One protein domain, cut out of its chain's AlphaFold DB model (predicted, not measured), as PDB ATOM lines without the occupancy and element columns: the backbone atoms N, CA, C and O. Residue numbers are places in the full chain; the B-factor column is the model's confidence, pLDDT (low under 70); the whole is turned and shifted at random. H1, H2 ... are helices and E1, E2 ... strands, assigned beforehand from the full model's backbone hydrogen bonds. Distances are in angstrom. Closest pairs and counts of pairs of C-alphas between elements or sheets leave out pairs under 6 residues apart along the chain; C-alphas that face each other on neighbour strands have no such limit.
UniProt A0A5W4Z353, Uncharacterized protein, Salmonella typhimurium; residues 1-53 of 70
ATOM      1  N   ASN A   1     -31.254  11.455 -12.433       44.88
ATOM      2  CA  ASN A   1     -29.912  10.867 -12.656       44.88
ATOM      3  C   ASN A   1     -29.209  11.739 -13.678       44.88
ATOM      4  O   ASN A   1     -29.522  11.634 -14.849       44.88
ATOM      5  N   GLY A   2     -28.462  12.773 -13.312       53.47
ATOM      6  CA  GLY A   2     -27.377  12.797 -12.333       53.47
ATOM      7  C   GLY A   2     -26.138  13.176 -13.142       53.47
ATOM      8  O   GLY A   2     -25.440  12.300 -13.633       53.47
ATOM      9  N   SER A   3     -25.987  14.466 -13.450       61.56
ATOM     10  CA  SER A   3     -24.829  14.959 -14.195       61.56
ATOM     11  C   SER A   3     -23.622  14.921 -13.266       61.56
ATOM     12  O   SER A   3     -23.450  15.813 -12.438       61.56
ATOM     13  N   ASP A   4     -22.820  13.866 -13.377       74.31
ATOM     14  CA  ASP A   4     -21.576  13.750 -12.627       74.31
ATOM     15  C   ASP A   4     -20.550  14.730 -13.189       74.31
ATOM     16  O   ASP A   4     -20.219  14.710 -14.379       74.31
ATOM     17  N   TRP A   5     -20.025  15.584 -12.318       74.00
ATOM     18  CA  TRP A   5     -18.908  16.450 -12.659       74.00
ATOM     19  C   TRP A   5     -17.670  15.577 -12.866       74.00
ATOM     20  O   TRP A   5     -17.291  14.804 -11.985       74.00
ATOM     21  N   ARG A   6     -17.038  15.686 -14.038       80.38
ATOM     22  CA  ARG A   6     -15.776  15.002 -14.337       80.38
ATOM     23  C   ARG A   6     -14.692  16.026 -14.631       80.38
ATOM     24  O   ARG A   6     -14.910  16.965 -15.392       80.38
ATOM     25  N   ILE A   7     -13.519  15.826 -14.041       78.19
ATOM     26  CA  ILE A   7     -12.318  16.583 -14.395       78.19
ATOM     27  C   ILE A   7     -11.839  16.044 -15.745       78.19
ATOM     28  O   ILE A   7     -11.412  14.896 -15.833       78.19
ATOM     29  N   ILE A   8     -11.940  16.858 -16.798       81.38
ATOM     30  CA  ILE A   8     -11.502  16.492 -18.159       81.38
ATOM     31  C   ILE A   8     -10.052  16.912 -18.458       81.38
ATOM     32  O   ILE A   8      -9.530  16.615 -19.527       81.38
ATOM     33  N   GLY A   9      -9.396  17.589 -17.514       79.50
ATOM     34  CA  GLY A   9      -7.998  18.004 -17.596       79.50
ATOM     35  C   GLY A   9      -7.568  18.755 -16.335       79.50
ATOM     36  O   GLY A   9      -8.385  19.408 -15.689       79.50
ATOM     37  N   HIS A  10      -6.290  18.648 -15.973       85.50
ATOM     38  CA  HIS A  10      -5.685  19.370 -14.854       85.50
ATOM     39  C   HIS A  10      -4.268  19.791 -15.244       85.50
ATOM     40  O   HIS A  10      -3.486  18.967 -15.715       85.50
ATOM     41  N   GLN A  11      -3.941  21.066 -15.039       87.81
ATOM     42  CA  GLN A  11      -2.611  21.598 -15.302       87.81
ATOM     43  C   GLN A  11      -2.132  22.396 -14.094       87.81
ATOM     44  O   GLN A  11      -2.723  23.407 -13.716       87.81
ATOM     45  N   VAL A  12      -1.040  21.926 -13.495       91.00
ATOM     46  CA  VAL A  12      -0.418  22.568 -12.336       91.00
ATOM     47  C   VAL A  12       0.203  23.896 -12.768       91.00
ATOM     48  O   VAL A  12       0.860  23.965 -13.807       91.00
ATOM     49  N   ASN A  13      -0.006  24.947 -11.969       88.50
ATOM     50  CA  ASN A  13       0.512  26.302 -12.204       88.50
ATOM     51  C   ASN A  13       0.098  26.919 -13.552       88.50
ATOM     52  O   ASN A  13       0.804  27.774 -14.092       88.50
ATOM     53  N   TYR A  14      -1.035  26.496 -14.117       85.88
ATOM     54  CA  TYR A  14      -1.591  27.161 -15.287       85.88
ATOM     55  C   TYR A  14      -2.002  28.590 -14.921       85.88
ATOM     56  O   TYR A  14      -2.912  28.795 -14.120       85.88
ATOM     57  N   ASN A  15      -1.329  29.572 -15.522       83.62
ATOM     58  CA  ASN A  15      -1.726  30.969 -15.442       83.62
ATOM     59  C   ASN A  15      -2.428  31.358 -16.750       83.62
ATOM     60  O   ASN A  15      -1.750  31.517 -17.775       83.62
ATOM     61  N   PRO A  16      -3.760  31.479 -16.751       83.12
ATOM     62  CA  PRO A  16      -4.483  31.843 -17.952       83.12
ATOM     63  C   PRO A  16      -4.157  33.288 -18.365       83.12
ATOM     64  O   PRO A  16      -3.997  34.176 -17.530       83.12
ATOM     65  N   LYS A  17      -4.026  33.515 -19.675       88.38
ATOM     66  CA  LYS A  17      -3.722  34.826 -20.273       88.38
ATOM     67  C   LYS A  17      -4.898  35.287 -21.128       88.38
ATOM     68  O   LYS A  17      -5.593  34.447 -21.693       88.38
ATOM     69  N   ASN A  18      -5.059  36.602 -21.277       89.12
ATOM     70  CA  ASN A  18      -6.071  37.227 -22.143       89.12
ATOM     71  C   ASN A  18      -7.518  36.860 -21.766       89.12
ATOM     72  O   ASN A  18      -8.333  36.548 -22.629       89.12
ATOM     73  N   LEU A  19      -7.822  36.850 -20.468       89.19
ATOM     74  CA  LEU A  19      -9.167  36.558 -19.959       89.19
ATOM     75  C   LEU A  19     -10.023  37.810 -19.774       89.19
ATOM     76  O   LEU A  19     -11.198  37.707 -19.424       89.19
ATOM     77  N   ASP A  20      -9.437  38.984 -19.990       90.00
ATOM     78  CA  ASP A  20     -10.141  40.249 -19.884       90.00
ATOM     79  C   ASP A  20     -11.335  40.257 -20.844       90.00
ATOM     80  O   ASP A  20     -11.220  39.929 -22.026       90.00
ATOM     81  N   GLY A  21     -12.509  40.603 -20.318       90.19
ATOM     82  CA  GLY A  21     -13.755  40.590 -21.083       90.19
ATOM     83  C   GLY A  21     -14.458  39.227 -21.166       90.19
ATOM     84  O   GLY A  21     -15.553  39.161 -21.728       90.19
ATOM     85  N   ILE A  22     -13.890  38.153 -20.601       91.25
ATOM     86  CA  ILE A  22     -14.527  36.829 -20.563       91.25
ATOM     87  C   ILE A  22     -15.299  36.655 -19.254       91.25
ATOM     88  O   ILE A  22     -14.734  36.673 -18.162       91.25
ATOM     89  N   TYR A  23     -16.603  36.407 -19.380       92.94
ATOM     90  CA  TYR A  23     -17.495  36.215 -18.243       92.94
ATOM     91  C   TYR A  23     -18.421  35.025 -18.449       92.94
ATOM     92  O   TYR A  23     -18.986  34.831 -19.526       92.94
ATOM     93  N   PHE A  24     -18.660  34.294 -17.366       91.69
ATOM     94  CA  PHE A  24     -19.755  33.346 -17.274       91.69
ATOM     95  C   PHE A  24     -20.921  34.017 -16.591       91.69
ATOM     96  O   PHE A  24     -20.850  34.447 -15.443       91.69
ATOM     97  N   ALA A  25     -22.012  34.107 -17.318       93.12
ATOM     98  CA  ALA A  25     -23.243  34.603 -16.774       93.12
ATOM     99  C   ALA A  25     -23.956  33.410 -16.073       93.12
ATOM    100  O   ALA A  25     -24.020  32.321 -16.648       93.12
ATOM    101  N   LEU A  26     -24.511  33.610 -14.865       90.81
ATOM    102  CA  LEU A  26     -25.440  32.702 -14.169       90.81
ATOM    103  C   LEU A  26     -26.593  33.440 -13.440       90.81
ATOM    104  O   LEU A  26     -26.542  34.651 -13.238       90.81
ATOM    105  N   GLY A  27     -27.611  32.690 -13.001       89.12
ATOM    106  CA  GLY A  27     -28.717  33.184 -12.163       89.12
ATOM    107  C   GLY A  27     -30.072  33.280 -12.874       89.12
ATOM    108  O   GLY A  27     -30.178  33.076 -14.086       89.12
ATOM    109  N   ILE A  28     -31.121  33.550 -12.093       84.56
ATOM    110  CA  ILE A  28     -32.513  33.719 -12.549       84.56
ATOM    111  C   ILE A  28     -33.138  34.908 -11.803       84.56
ATOM    112  O   ILE A  28     -32.924  35.054 -10.597       84.56
ATOM    113  N   GLY A  29     -33.922  35.734 -12.502       85.06
ATOM    114  CA  GLY A  29     -34.592  36.897 -11.910       85.06
ATOM    115  C   GLY A  29     -33.595  37.873 -11.284       85.06
ATOM    116  O   GLY A  29     -32.579  38.204 -11.893       85.06
ATOM    117  N   ASP A  30     -33.840  38.262 -10.034       87.44
ATOM    118  CA  ASP A  30     -33.038  39.263  -9.310       87.44
ATOM    119  C   ASP A  30     -31.661  38.744  -8.847       87.44
ATOM    120  O   ASP A  30     -30.884  39.472  -8.235       87.44
ATOM    121  N   SER A  31     -31.340  37.479  -9.138       90.69
ATOM    122  CA  SER A  31     -30.054  36.848  -8.805       90.69
ATOM    123  C   SER A  31     -29.072  36.776  -9.982       90.69
ATOM    124  O   SER A  31     -28.031  36.118  -9.880       90.69
ATOM    125  N   CYS A  32     -29.399  37.406 -11.115       94.25
ATOM    126  CA  CYS A  32     -28.548  37.402 -12.299       94.25
ATOM    127  C   CYS A  32     -27.198  38.090 -12.035       94.25
ATOM    128  O   CYS A  32     -27.112  39.217 -11.547       94.25
ATOM    129  N   LYS A  33     -26.115  37.395 -12.390       95.81
ATOM    130  CA  LYS A  33     -24.746  37.891 -12.251       95.81
ATOM    131  C   LYS A  33     -23.824  37.343 -13.331       95.81
ATOM    132  O   LYS A  33     -24.046  36.264 -13.884       95.81
ATOM    133  N   LYS A  34     -22.759  38.081 -13.609       95.25
ATOM    134  CA  LYS A  34     -21.582  37.616 -14.343       95.25
ATOM    135  C   LYS A  34     -20.485  37.270 -13.351       95.25
ATOM    136  O   LYS A  34     -20.337  37.940 -12.335       95.25
ATOM    137  N   LYS A  35     -19.719  36.235 -13.661       94.81
ATOM    138  CA  LYS A  35     -18.556  35.802 -12.902       94.81
ATOM    139  C   LYS A  35     -17.365  35.716 -13.842       94.81
ATOM    140  O   LYS A  35     -17.477  35.101 -14.904       94.81
ATOM    141  N   ASP A  36     -16.263  36.357 -13.486       93.31
ATOM    142  CA  ASP A  36     -15.016  36.189 -14.230       93.31
ATOM    143  C   ASP A  36     -14.299  34.887 -13.828       93.31
ATOM    144  O   ASP A  36     -14.704  34.160 -12.916       93.31
ATOM    145  N   CYS A  37     -13.214  34.567 -14.526       88.00
ATOM    146  CA  CYS A  37     -12.365  33.410 -14.230       88.00
ATOM    147  C   CYS A  37     -11.559  33.530 -12.925       88.00
ATOM    148  O   CYS A  37     -10.997  32.534 -12.477       88.00
ATOM    149  N   TYR A  38     -11.482  34.726 -12.333       88.69
ATOM    150  CA  TYR A  38     -10.783  34.991 -11.072       88.69
ATOM    151  C   TYR A  38     -11.703  34.849  -9.855       88.69
ATOM    152  O   TYR A  38     -11.234  34.831  -8.720       88.69
ATOM    153  N   GLY A  39     -13.008  34.691 -10.083       87.94
ATOM    154  CA  GLY A  39     -13.997  34.456  -9.044       87.94
ATOM    155  C   GLY A  39     -14.817  35.682  -8.658       87.94
ATOM    156  O   GLY A  39     -15.672  35.541  -7.780       87.94
ATOM    157  N   ASN A  40     -14.609  36.832  -9.304       93.38
ATOM    158  CA  ASN A  40     -15.323  38.069  -9.003       93.38
ATOM    159  C   ASN A  40     -16.741  38.031  -9.573       93.38
ATOM    160  O   ASN A  40     -16.944  37.631 -10.721       93.38
ATOM    161  N   ASP A  41     -17.707  38.477  -8.772       95.69
ATOM    162  CA  ASP A  41     -19.119  38.536  -9.140       95.69
ATOM    163  C   ASP A  41     -19.521  39.976  -9.508       95.69
ATOM    164  O   ASP A  41     -19.201  40.929  -8.800       95.69
ATOM    165  N   PHE A  42     -20.290  40.118 -10.586       94.94
ATOM    166  CA  PHE A  42     -20.824  41.381 -11.086       94.94
ATOM    167  C   PHE A  42     -22.330  41.233 -11.271       94.94
ATOM    168  O   PHE A  42     -22.779  40.415 -12.078       94.94
ATOM    169  N   LEU A  43     -23.124  41.996 -10.522       95.31
ATOM    170  CA  LEU A  43     -24.578  41.973 -10.672       95.31
ATOM    171  C   LEU A  43     -24.970  42.495 -12.054       95.31
ATOM    172  O   LEU A  43     -24.432  43.499 -12.520       95.31
ATOM    173  N   ILE A  44     -25.915  41.814 -12.694       95.25
ATOM    174  CA  ILE A  44     -26.497  42.239 -13.966       95.25
ATOM    175  C   ILE A  44     -28.013  42.143 -13.893       95.25
ATOM    176  O   ILE A  44     -28.572  41.339 -13.149       95.25
ATOM    177  N   SER A  45     -28.689  42.964 -14.687       94.88
ATOM    178  CA  SER A  45     -30.147  42.917 -14.767       94.88
ATOM    179  C   SER A  45     -30.635  41.639 -15.459       94.88
ATOM    180  O   SER A  45     -29.945  41.048 -16.296       94.88
ATOM    181  N   GLU A  46     -31.870  41.234 -15.166       93.19
ATOM    182  CA  GLU A  46     -32.506  40.113 -15.861       93.19
ATOM    183  C   GLU A  46     -32.716  40.408 -17.365       93.19
ATOM    184  O   GLU A  46     -32.695  39.501 -18.202       93.19
ATOM    185  N   SER A  47     -32.901  41.678 -17.741       93.19
ATOM    186  CA  SER A  47     -33.012  42.082 -19.146       93.19
ATOM    187  C   SER A  47     -31.689  41.885 -19.880       93.19
ATOM    188  O   SER A  47     -31.672  41.242 -20.927       93.19
ATOM    189  N   GLU A  48     -30.573  42.334 -19.302       93.81
ATOM    190  CA  GLU A  48     -29.236  42.069 -19.833       93.81
ATOM    191  C   GLU A  48     -28.972  40.560 -19.928       93.81
ATOM    192  O   GLU A  48     -28.585  40.062 -20.987       93.81
ATOM    193  N   TRP A  49     -29.278  39.804 -18.871       92.19
ATOM    194  CA  TRP A  49     -29.164  38.344 -18.833       92.19
ATOM    195  C   TRP A  49     -29.842  37.636 -20.014       92.19
ATOM    196  O   TRP A  49     -29.318  36.656 -20.561       92.19
ATOM    197  N   LYS A  50     -31.038  38.099 -20.392       90.19
ATOM    198  CA  LYS A  50     -31.835  37.533 -21.488       90.19
ATOM    199  C   LYS A  50     -31.202  37.771 -22.860       90.19
ATOM    200  O   LYS A  50     -31.431  36.962 -23.752       90.19
ATOM    201  N   THR A  51     -30.382  38.813 -23.015       92.94
ATOM    202  CA  THR A  51     -29.663  39.097 -24.271       92.94
ATOM    203  C   THR A  51     -28.404  38.250 -24.463       92.94
ATOM    204  O   THR A  51     -27.935  38.093 -25.589       92.94
ATOM    205  N   LEU A  52     -27.858  37.677 -23.384       91.88
ATOM    206  CA  LEU A  52     -26.634  36.883 -23.441       91.88
ATOM    207  C   LEU A  52     -26.879  35.497 -24.064       91.88
ATOM    208  O   LEU A  52     -27.913  34.870 -23.792       91.88
ATOM    209  N   PRO A  53     -25.917  34.971 -24.847       89.31
ATOM    210  CA  PRO A  53     -26.031  33.650 -25.449       89.31
ATOM    211  C   PRO A  53     -26.153  32.570 -24.368       89.31
ATOM    212  O   PRO A  53     -25.367  32.511 -23.420       89.31
TER     213      PRO A  53
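What this domain is: This is residues 1 to 53 of the 70 residues of an uncharacterized protein of Salmonella typhimurium (UniProt A0A5W4Z353). With little regular structure, this is a small sheet of three short strands with a short helix, H1, grazing it and a long arm, residues 1 to 15, sticking out. The 53 printed residues hold E1, E2, E3 and H1 in that order, 15 residues in named elements, mixed in class; the sheet E1 - E2 - E3 is antiparallel, a meander, each strand the neighbour of the one before. The whole is loose, radius of gyration of the C-alphas 14.3 A, spanning 38 by 36 by 18 A.

Where its parts are: Start at C-alpha 1, (-29.912, 10.867, -12.656); residues 1 to 23 have no named element. Find E1, residues 24 to 26, from (-19.755, 33.346, -17.274), then E2, 33 to 35, E3, 41 to 43, and H1, 46 to 51, 8.9 A long.

How they stand to each other: In hairpin E1 and E2, find N 24 and O 35 2.8 A apart, within hydrogen-bond range. In hairpin E2 and E3, N 34 and O 42 are 2.8 A apart, also within range. H1 only grazes the sheet with residues 46 to 49; its closest C-alphas to E1 are Trp 49 and Ala 25, 7.3 A. In H1 every O i to N i+4 pair is within range.

The domain as a whole: The farthest C-alphas, Val 12 and Ser 47, are 38.6 A apart. The printed part has no cut and no long link between named elements; residues 1 to 3 are under pLDDT 70.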